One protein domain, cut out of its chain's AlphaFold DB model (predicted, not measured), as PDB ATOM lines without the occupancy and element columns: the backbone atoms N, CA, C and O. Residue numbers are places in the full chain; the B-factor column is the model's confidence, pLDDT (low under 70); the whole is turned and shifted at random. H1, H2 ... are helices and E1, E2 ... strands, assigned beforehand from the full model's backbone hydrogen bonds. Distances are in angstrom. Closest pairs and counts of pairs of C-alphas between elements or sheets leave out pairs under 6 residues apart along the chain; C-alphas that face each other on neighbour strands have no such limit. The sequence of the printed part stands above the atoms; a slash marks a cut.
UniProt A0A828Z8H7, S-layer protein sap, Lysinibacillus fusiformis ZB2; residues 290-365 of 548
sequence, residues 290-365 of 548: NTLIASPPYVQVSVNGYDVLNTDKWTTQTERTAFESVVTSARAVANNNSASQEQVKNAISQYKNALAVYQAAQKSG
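What this domain is: This is residues 290 to 365 of the 548 residues of the protein "S-layer protein sap" of Lysinibacillus fusiformis ZB2 (UniProt A0A828Z8H7). A long helical hairpin, H2 and H3 side by side, makes one part of this rod, and the loop of residues 295 to 312 carries its length on beyond the hairpin to Tyr 306. The short helix H1 packs on H2, and a small head of loop, holding E1, lies at the end of the hairpin away from the turn between H2 and H3. The 76 printed residues hold three named helices and one named strand, in the order H1, E1, H2, H3, and the class is mostly helix. The whole is only just loose, close to compact, with a radius of gyration of the C-alphas of 14.2 A and spans of 46 by 19 by 17 A.

How they stand to each other: Start at H1, residues 290 to 294: it touches residues 327 to 334 alone of H2, residues 317 to 335, where the closest C-alphas, of Ile 293 and Val 327, are 6.3 A apart. H1 is close but not clearly touching to H3, residues 341 to 360, with the C-alphas of Leu 292 and Tyr 351 7.9 A apart. Go on to E1, residues 313 to 315, which pairs with no named strand. Beside it, residues 300 to 301 pair with 314 to 315, parallel, and residues 363 to 364 pair with 313 to 314, antiparallel. E1 and H2 meet only through their link. H2 and H3 form a helical hairpin: they touch at Ala 330 and Ala 347, the closest C-alphas, 5.2 A apart, and run opposite ways at a shallow tilt of 19 degrees. In H1 and H3 every O i to N i+4 pair is within hydrogen-bond range; in H2, 14 of 15 are.

Where its parts are: Find C-alpha 290 at (212.264, 230.232, 221.463), where H1 begins. H2 runs 26.2 A from C-alpha 317 at (217.059, 252.343, 211.780) to C-alpha 335. H3 runs 28.9 A and ends at C-alpha 360, at (211.432, 242.862, 202.158).

The domain as a whole: The two farthest C-alphas, of Tyr 306 and Ser 338, are 46.2 A apart. The printed part has no cut. The link from H1 to E1, 18 residues, is long; the other two are tight. The mean pLDDT of the printed part is 93.1, and no printed residue is under 70.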
ATOM      1  N   ASN A 290     210.895 230.143 220.950       95.81
ATOM      2  CA  ASN A 290     212.264 230.232 221.463       95.81
ATOM      3  C   ASN A 290     213.308 230.126 220.345       95.81
ATOM      4  O   ASN A 290     214.299 230.851 220.364       95.81
ATOM      5  N   THR A 291     213.075 229.269 219.348       95.94
ATOM      6  CA  THR A 291     213.963 229.132 218.184       95.94
ATOM      7  C   THR A 291     213.985 230.414 217.350       95.94
ATOM      8  O   THR A 291     215.056 230.887 216.978       95.94
ATOM      9  N   LEU A 292     212.816 231.011 217.093       95.81
ATOM     10  CA  LEU A 292     212.695 232.241 216.306       95.81
ATOM     11  C   LEU A 292     213.406 233.429 216.973       95.81
ATOM     12  O   LEU A 292     214.135 234.158 216.307       95.81
ATOM     13  N   ILE A 293     213.231 233.612 218.286       96.56
ATOM     14  CA  ILE A 293     213.767 234.776 219.017       96.56
ATOM     15  C   ILE A 293     215.239 234.641 219.438       96.56
ATOM     16  O   ILE A 293     215.832 235.638 219.864       96.56
ATOM     17  N   ALA A 294     215.821 233.439 219.350       96.44
ATOM     18  CA  ALA A 294     217.206 233.177 219.749       96.44
ATOM     19  C   ALA A 294     218.223 233.862 218.828       96.44
ATOM     20  O   ALA A 294     219.245 234.354 219.300       96.44
ATOM     21  N   SER A 295     217.939 233.921 217.525       93.75
ATOM     22  CA  SER A 295     218.833 234.533 216.539       93.75
ATOM     23  C   SER A 295     218.041 235.253 215.445       93.75
ATOM     24  O   SER A 295     217.953 234.753 214.319       93.75
ATOM     25  N   PRO A 296     217.454 236.428 215.739       95.06
ATOM     26  CA  PRO A 296     216.768 237.197 214.714       95.06
ATOM     27  C   PRO A 296     217.757 237.621 213.607       95.06
ATOM     28  O   PRO A 296     218.875 238.042 213.917       95.06
ATOM     29  N   PRO A 297     217.381 237.529 212.318       95.44
ATOM     30  CA  PRO A 297     218.298 237.698 211.189       95.44
ATOM     31  C   PRO A 297     218.533 239.177 210.857       95.44
ATOM     32  O   PRO A 297     218.141 239.676 209.800       95.44
ATOM     33  N   TYR A 298     219.131 239.907 211.793       96.75
ATOM     34  CA  TYR A 298     219.428 241.321 211.626       96.75
ATOM     35  C   TYR A 298     220.543 241.560 210.612       96.75
ATOM     36  O   TYR A 298     221.534 240.834 210.569       96.75
ATOM     37  N   VAL A 299     220.390 242.626 209.832       96.94
ATOM     38  CA  VAL A 299     221.416 243.128 208.911       96.94
ATOM     39  C   VAL A 299     221.926 244.495 209.378       96.94
ATOM     40  O   VAL A 299     221.412 245.050 210.355       96.94
ATOM     41  N   GLN A 300     222.945 245.043 208.711       94.62
ATOM     42  CA  GLN A 300     223.519 246.346 209.069       94.62
ATOM     43  C   GLN A 300     222.471 247.469 209.009       94.62
ATOM     44  O   GLN A 300     221.532 247.422 208.209       94.62
ATOM     45  N   VAL A 301     222.640 248.487 209.856       96.81
ATOM     46  CA  VAL A 301     221.822 249.702 209.813       96.81
ATOM     47  C   VAL A 301     222.572 250.782 209.047       96.81
ATOM     48  O   VAL A 301     223.702 251.097 209.398       96.81
ATOM     49  N   SER A 302     221.934 251.366 208.035       93.75
ATOM     50  CA  SER A 302     222.482 252.493 207.277       93.75
ATOM     51  C   SER A 302     221.385 253.496 206.912       93.75
ATOM     52  O   SER A 302     220.197 253.173 206.901       93.75
ATOM     53  N   VAL A 303     221.780 254.740 206.638       91.44
ATOM     54  CA  VAL A 303     220.875 255.797 206.156       91.44
ATOM     55  C   VAL A 303     220.583 255.629 204.662       91.44
ATOM     56  O   VAL A 303     219.459 255.867 204.223       91.44
ATOM     57  N   ASN A 304     221.582 255.232 203.874       84.81
ATOM     58  CA  ASN A 304     221.507 255.225 202.406       84.81
ATOM     59  C   ASN A 304     222.304 254.096 201.723       84.81
ATOM     60  O   ASN A 304     222.275 253.996 200.499       84.81
ATOM     61  N   GLY A 305     222.990 253.241 202.481       86.94
ATOM     62  CA  GLY A 305     223.737 252.091 201.972       86.94
ATOM     63  C   GLY A 305     225.130 252.398 201.417       86.94
ATOM     64  O   GLY A 305     225.799 251.457 200.989       86.94
ATOM     65  N   TYR A 306     225.592 253.658 201.430       82.38
ATOM     66  CA  TYR A 306     226.921 254.033 200.910       82.38
ATOM     67  C   TYR A 306     228.090 253.516 201.757       82.38
ATOM     68  O   TYR A 306     229.222 253.427 201.287       82.38
ATOM     69  N   ASP A 307     227.825 253.172 203.009       83.25
ATOM     70  CA  ASP A 307     228.759 252.596 203.970       83.25
ATOM     71  C   ASP A 307     228.741 251.057 203.987       83.25
ATOM     72  O   ASP A 307     229.616 250.448 204.604       83.25
ATOM     73  N   VAL A 308     227.815 250.425 203.256       86.00
ATOM     74  CA  VAL A 308     227.609 248.969 203.236       86.00
ATOM     75  C   VAL A 308     228.062 248.384 201.902       86.00
ATOM     76  O   VAL A 308     227.739 248.927 200.844       86.00
ATOM     77  N   LEU A 309     228.806 247.272 201.942       85.19
ATOM     78  CA  LEU A 309     229.287 246.587 200.740       85.19
ATOM     79  C   LEU A 309     228.131 246.118 199.852       85.19
ATOM     80  O   LEU A 309     227.079 245.710 200.337       85.19
ATOM     81  N   ASN A 310     228.340 246.124 198.538       85.75
ATOM     82  CA  ASN A 310     227.342 245.658 197.571       85.75
ATOM     83  C   ASN A 310     227.009 244.154 197.671       85.75
ATOM     84  O   ASN A 310     225.967 243.728 197.168       85.75
ATOM     85  N   THR A 311     227.852 243.367 198.342       87.62
ATOM     86  CA  THR A 311     227.610 241.958 198.690       87.62
ATOM     87  C   THR A 311     226.757 241.779 199.945       87.62
ATOM     88  O   THR A 311     226.185 240.708 200.135       87.62
ATOM     89  N   ASP A 312     226.641 242.816 200.776       92.06
ATOM     90  CA  ASP A 312     225.952 242.763 202.060       92.06
ATOM     91  C   ASP A 312     224.564 243.410 201.975       92.06
ATOM     92  O   ASP A 312     224.262 244.239 201.106       92.06
ATOM     93  N   LYS A 313     223.693 243.021 202.909       95.38
ATOM     94  CA  LYS A 313     222.364 243.610 203.083       95.38
ATOM     95  C   LYS A 313     222.365 244.640 204.208       95.38
ATOM     96  O   LYS A 313     223.111 244.520 205.179       95.38
ATOM     97  N   TRP A 314     221.483 245.626 204.097       97.38
ATOM     98  CA  TRP A 314     221.241 246.632 205.126       97.38
ATOM     99  C   TRP A 314     219.769 247.032 205.207       97.38
ATOM    100  O   TRP A 314     218.984 246.775 204.293       97.38
ATOM    101  N   THR A 315     219.408 247.669 206.316       97.94
ATOM    102  CA  THR A 315     218.084 248.254 206.594       97.94
ATOM    103  C   THR A 315     218.240 249.624 207.238       97.94
ATOM    104  O   THR A 315     219.304 249.949 207.763       97.94
ATOM    105  N   THR A 316     217.195 250.443 207.235       97.12
ATOM    106  CA  THR A 316     217.179 251.696 208.001       97.12
ATOM    107  C   THR A 316     216.970 251.435 209.495       97.12
ATOM    108  O   THR A 316     216.459 250.387 209.906       97.12
ATOM    109  N   GLN A 317     217.299 252.424 210.334       97.31
ATOM    110  CA  GLN A 317     217.059 252.343 211.780       97.31
ATOM    111  C   GLN A 317     215.568 252.160 212.103       97.31
ATOM    112  O   GLN A 317     215.226 251.426 213.032       97.31
ATOM    113  N   THR A 318     214.675 252.788 211.334       97.00
ATOM    114  CA  THR A 318     213.220 252.681 211.519       97.00
ATOM    115  C   THR A 318     212.740 251.247 211.307       97.00
ATOM    116  O   THR A 318     212.055 250.697 212.168       97.00
ATOM    117  N   GLU A 319     213.153 250.608 210.210       97.69
ATOM    118  CA  GLU A 319     212.791 249.217 209.896       97.69
ATOM    119  C   GLU A 319     213.379 248.242 210.930       97.69
ATOM    120  O   GLU A 319     212.684 247.346 211.414       97.69
ATOM    121  N   ARG A 320     214.639 248.461 211.342       97.44
ATOM    122  CA  ARG A 320     215.305 247.683 212.399       97.44
ATOM    123  C   ARG A 320     214.572 247.770 213.736       97.44
ATOM    124  O   ARG A 320     214.412 246.749 214.404       97.44
ATOM    125  N   THR A 321     214.136 248.969 214.117       97.88
ATOM    126  CA  THR A 321     213.440 249.225 215.387       97.88
ATOM    127  C   THR A 321     212.035 248.625 215.378       97.88
ATOM    128  O   THR A 321     211.633 248.004 216.360       97.88
ATOM    129  N   ALA A 322     211.310 248.735 214.260       97.50
ATOM    130  CA  ALA A 322     209.988 248.130 214.111       97.50
ATOM    131  C   ALA A 322     210.038 246.602 214.288       97.50
ATOM    132  O   ALA A 322     209.232 246.041 215.032       97.50
ATOM    133  N   PHE A 323     211.020 245.932 213.674       98.25
ATOM    134  CA  PHE A 323     211.192 244.491 213.849       98.25
ATOM    135  C   PHE A 323     211.643 244.126 215.275       98.25
ATOM    136  O   PHE A 323     211.069 243.219 215.876       98.25
ATOM    137  N   GLU A 324     212.596 244.860 215.869       97.88
ATOM    138  CA  GLU A 324     213.036 244.645 217.262       97.88
ATOM    139  C   GLU A 324     211.886 244.774 218.272       97.88
ATOM    140  O   GLU A 324     211.819 244.008 219.234       97.88
ATOM    141  N   SER A 325     210.942 245.692 218.042       97.88
ATOM    142  CA  SER A 325     209.758 245.825 218.893       97.88
ATOM    143  C   SER A 325     208.932 244.535 218.921       97.88
ATOM    144  O   SER A 325     208.473 244.126 219.985       97.88
ATOM    145  N   VAL A 326     208.769 243.865 217.777       98.12
ATOM    146  CA  VAL A 326     208.043 242.587 217.698       98.12
ATOM    147  C   VAL A 326     208.848 241.458 218.339       98.12
ATOM    148  O   VAL A 326     208.281 240.651 219.075       98.12
ATOM    149  N   VAL A 327     210.171 241.426 218.139       98.06
ATOM    150  CA  VAL A 327     211.059 240.469 218.828       98.06
ATOM    151  C   VAL A 327     210.973 240.633 220.349       98.06
ATOM    152  O   VAL A 327     210.923 239.641 221.075       98.06
ATOM    153  N   THR A 328     210.893 241.868 220.846       97.81
ATOM    154  CA  THR A 328     210.738 242.169 222.277       97.81
ATOM    155  C   THR A 328     209.403 241.655 222.819       97.81
ATOM    156  O   THR A 328     209.387 240.965 223.840       97.81
ATOM    157  N   SER A 329     208.293 241.896 222.113       96.69
ATOM    158  CA  SER A 329     206.981 241.340 222.477       96.69
ATOM    159  C   SER A 329     206.983 239.806 222.480       96.69
ATOM    160  O   SER A 329     206.474 239.182 223.410       96.69
ATOM    161  N   ALA A 330     207.617 239.183 221.482       97.44
ATOM    162  CA  ALA A 330     207.770 237.733 221.404       97.44
ATOM    163  C   ALA A 330     208.585 237.167 222.585       97.44
ATOM    164  O   ALA A 330     208.191 236.164 223.184       97.44
ATOM    165  N   ARG A 331     209.674 237.842 222.988       97.31
ATOM    166  CA  ARG A 331     210.461 237.495 224.188       97.31
ATOM    167  C   ARG A 331     209.647 237.614 225.477       97.31
ATOM    168  O   ARG A 331     209.776 236.759 226.349       97.31
ATOM    169  N   ALA A 332     208.785 238.626 225.598       96.00
ATOM    170  CA  ALA A 332     207.915 238.775 226.766       96.00
ATOM    171  C   ALA A 332     206.953 237.581 226.919       96.00
ATOM    172  O   ALA A 332     206.807 237.040 228.014       96.00
ATOM    173  N   VAL A 333     206.363 237.107 225.815       94.44
ATOM    174  CA  VAL A 333     205.509 235.904 225.808       94.44
ATOM    175  C   VAL A 333     206.314 234.637 226.121       94.44
ATOM    176  O   VAL A 333     205.870 233.787 226.901       94.44
ATOM    177  N   ALA A 334     207.521 234.510 225.565       92.94
ATOM    178  CA  ALA A 334     208.406 233.380 225.838       92.94
ATOM    179  C   ALA A 334     208.760 233.266 227.334       92.94
ATOM    180  O   ALA A 334     208.651 232.180 227.908       92.94
ATOM    181  N   ASN A 335     209.062 234.394 227.983       91.38
ATOM    182  CA  ASN A 335     209.454 234.462 229.396       91.38
ATOM    183  C   ASN A 335     208.277 234.427 230.387       91.38
ATOM    184  O   ASN A 335     208.485 234.225 231.581       91.38
ATOM    185  N   ASN A 336     207.040 234.628 229.929       85.62
ATOM    186  CA  ASN A 336     205.866 234.566 230.794       85.62
ATOM    187  C   ASN A 336     205.469 233.104 231.073       85.62
ATOM    188  O   ASN A 336     204.884 232.441 230.214       85.62
ATOM    189  N   ASN A 337     205.747 232.602 232.278       77.88
ATOM    190  CA  ASN A 337     205.386 231.239 232.700       77.88
ATOM    191  C   ASN A 337     203.872 230.966 232.690       77.88
ATOM    192  O   ASN A 337     203.466 229.810 232.665       77.88
ATOM    193  N   SER A 338     203.052 232.015 232.678       73.19
ATOM    194  CA  SER A 338     201.590 231.953 232.610       73.19
ATOM    195  C   SER A 338     201.042 232.390 231.250       73.19
ATOM    196  O   SER A 338     199.850 232.675 231.145       73.19
ATOM    197  N   ALA A 339     201.888 232.503 230.217       81.19
ATOM    198  CA  ALA A 339     201.411 232.766 228.860       81.19
ATOM    199  C   ALA A 339     200.391 231.696 228.458       81.19
ATOM    200  O   ALA A 339     200.563 230.557 228.856       81.19
ATOM    201  N   SER A 340     199.372 232.022 227.668       76.38
ATOM    202  CA  SER A 340     198.472 231.018 227.093       76.38
ATOM    203  C   SER A 340     199.005 230.468 225.767       76.38
ATOM    204  O   SER A 340     199.860 231.081 225.118       76.38
ATOM    205  N   GLN A 341     198.470 229.329 225.317       77.75
ATOM    206  CA  GLN A 341     198.818 228.754 224.012       77.75
ATOM    207  C   GLN A 341     198.528 229.739 222.866       77.75
ATOM    208  O   GLN A 341     199.324 229.883 221.937       77.75
ATOM    209  N   GLU A 342     197.411 230.461 222.951       78.69
ATOM    210  CA  GLU A 342     197.009 231.455 221.956       78.69
ATOM    211  C   GLU A 342     197.926 232.686 221.973       78.69
ATOM    212  O   GLU A 342     198.273 233.209 220.916       78.69
ATOM    213  N   GLN A 343     198.417 233.112 223.143       86.69
ATOM    214  CA  GLN A 343     199.448 234.154 223.220       86.69
ATOM    215  C   GLN A 343     200.745 233.719 222.528       86.69
ATOM    216  O   GLN A 343     201.324 234.503 221.774       86.69
ATOM    217  N   VAL A 344     201.187 232.471 222.730       90.50
ATOM    218  CA  VAL A 344     202.379 231.917 222.059       90.50
ATOM    219  C   VAL A 344     202.177 231.844 220.545       90.50
ATOM    220  O   VAL A 344     203.031 232.308 219.788       90.50
ATOM    221  N   LYS A 345     201.028 231.337 220.086       89.00
ATOM    222  CA  LYS A 345     200.685 231.256 218.659       89.00
ATOM    223  C   LYS A 345     200.632 232.635 217.999       89.00
ATOM    224  O   LYS A 345     201.208 232.827 216.925       89.00
ATOM    225  N   ASN A 346     199.993 233.604 218.650       90.81
ATOM    226  CA  ASN A 346     199.923 234.976 218.157       90.81
ATOM    227  C   ASN A 346     201.306 235.631 218.107       90.81
ATOM    228  O   ASN A 346     201.628 236.267 217.105       90.81
ATOM    229  N   ALA A 347     202.160 235.405 219.109       96.44
ATOM    230  CA  ALA A 347     203.542 235.883 219.091       96.44
ATOM    231  C   ALA A 347     204.345 235.303 217.913       96.44
ATOM    232  O   ALA A 347     205.052 236.044 217.231       96.44
ATOM    233  N   ILE A 348     204.200 234.002 217.622       96.12
ATOM    234  CA  ILE A 348     204.838 233.354 216.462       96.12
ATOM    235  C   ILE A 348     204.342 233.975 215.150       96.12
ATOM    236  O   ILE A 348     205.150 234.315 214.283       96.12
ATOM    237  N   SER A 349     203.024 234.143 214.994       96.56
ATOM    238  CA  SER A 349     202.433 234.728 213.783       96.56
ATOM    239  C   SER A 349     202.900 236.170 213.563       96.56
ATOM    240  O   SER A 349     203.373 236.513 212.478       96.56
ATOM    241  N   GLN A 350     202.862 236.999 214.611       97.62
ATOM    242  CA  GLN A 350     203.343 238.381 214.570       97.62
ATOM    243  C   GLN A 350     204.834 238.455 214.232       97.62
ATOM    244  O   GLN A 350     205.216 239.245 213.370       97.62
ATOM    245  N   TYR A 351     205.665 237.604 214.845       98.25
ATOM    246  CA  TYR A 351     207.093 237.525 214.536       98.25
ATOM    247  C   TYR A 351     207.332 237.196 213.060       98.25
ATOM    248  O   TYR A 351     208.097 237.894 212.398       98.25
ATOM    249  N   LYS A 352     206.662 236.168 212.519       98.00
ATOM    250  CA  LYS A 352     206.816 235.756 211.112       98.00
ATOM    251  C   LYS A 352     206.387 236.854 210.139       98.00
ATOM    252  O   LYS A 352     207.101 237.122 209.175       98.00
ATOM    253  N   ASN A 353     205.271 237.527 210.413       97.75
ATOM    254  CA  ASN A 353     204.800 238.640 209.588       97.75
ATOM    255  C   ASN A 353     205.784 239.819 209.620       97.75
ATOM    256  O   ASN A 353     206.139 240.360 208.574       97.75
ATOM    257  N   ALA A 354     206.275 240.187 210.806       98.12
ATOM    258  CA  ALA A 354     207.252 241.261 210.954       98.12
ATOM    259  C   ALA A 354     208.602 240.913 210.307       98.12
ATOM    260  O   ALA A 354     209.228 241.780 209.704       98.12
ATOM    261  N   LEU A 355     209.020 239.645 210.373       98.00
ATOM    262  CA  LEU A 355     210.216 239.156 209.698       98.00
ATOM    263  C   LEU A 355     210.094 239.294 208.177       98.00
ATOM    264  O   LEU A 355     211.030 239.773 207.545       98.00
ATOM    265  N   ALA A 356     208.947 238.933 207.596       98.00
ATOM    266  CA  ALA A 356     208.717 239.082 206.160       98.00
ATOM    267  C   ALA A 356     208.804 240.556 205.720       98.00
ATOM    268  O   ALA A 356     209.466 240.869 204.731       98.00
ATOM    269  N   VAL A 357     208.208 241.472 206.493       97.69
ATOM    270  CA  VAL A 357     208.310 242.923 206.249       97.69
ATOM    271  C   VAL A 357     209.758 243.403 206.380       97.69
ATOM    272  O   VAL A 357     210.245 244.129 205.516       97.69
ATOM    273  N   TYR A 358     210.467 242.971 207.427       98.25
ATOM    274  CA  TYR A 358     211.864 243.337 207.657       98.25
ATOM    275  C   TYR A 358     212.776 242.849 206.529       98.25
ATOM    276  O   TYR A 358     213.604 243.615 206.048       98.25
ATOM    277  N   GLN A 359     212.597 241.608 206.064       97.62
ATOM    278  CA  GLN A 359     213.343 241.029 204.945       97.62
ATOM    279  C   GLN A 359     213.062 241.752 203.626       97.62
ATOM    280  O   GLN A 359     213.998 242.039 202.884       97.62
ATOM    281  N   ALA A 360     211.802 242.100 203.350       97.31
ATOM    282  CA  ALA A 360     211.432 242.862 202.158       97.31
ATOM    283  C   ALA A 360     212.029 244.282 202.147       97.31
ATOM    284  O   ALA A 360     212.284 244.836 201.080       97.31
ATOM    285  N   ALA A 361     212.279 244.861 203.324       96.75
ATOM    286  CA  ALA A 361     212.928 246.160 203.467       96.75
ATOM    287  C   ALA A 361     214.457 246.115 203.272       96.75
ATOM    288  O   ALA A 361     215.081 247.166 203.094       96.75
ATOM    289  N   GLN A 362     215.076 244.927 203.293       97.25
ATOM    290  CA  GLN A 362     216.525 244.791 203.150       97.25
ATOM    291  C   GLN A 362     216.987 245.191 201.748       97.25
ATOM    292  O   GLN A 362     216.535 244.659 200.732       97.25
ATOM    293  N   LYS A 363     217.964 246.093 201.692       94.31
ATOM    294  CA  LYS A 363     218.575 246.592 200.456       94.31
ATOM    295  C   LYS A 363     220.013 246.102 200.368       94.31
ATOM    296  O   LYS A 363     220.651 245.860 201.388       94.31
ATOM    297  N   SER A 364     220.525 245.929 199.154       92.56
ATOM    298  CA  SER A 364     221.968 245.733 198.971       92.56
ATOM    299  C   SER A 364     222.705 247.049 199.210       92.56
ATOM    300  O   SER A 364     222.166 248.124 198.924       92.56
ATOM    301  N   GLY A 365     223.920 246.971 199.748       87.94
ATOM    302  CA  GLY A 365     224.800 248.129 199.859       87.94
ATOM    303  C   GLY A 365     225.245 248.665 198.495       87.94
ATOM    304  O   GLY A 365     225.051 248.029 197.457       87.94
TER     305      GLY A 365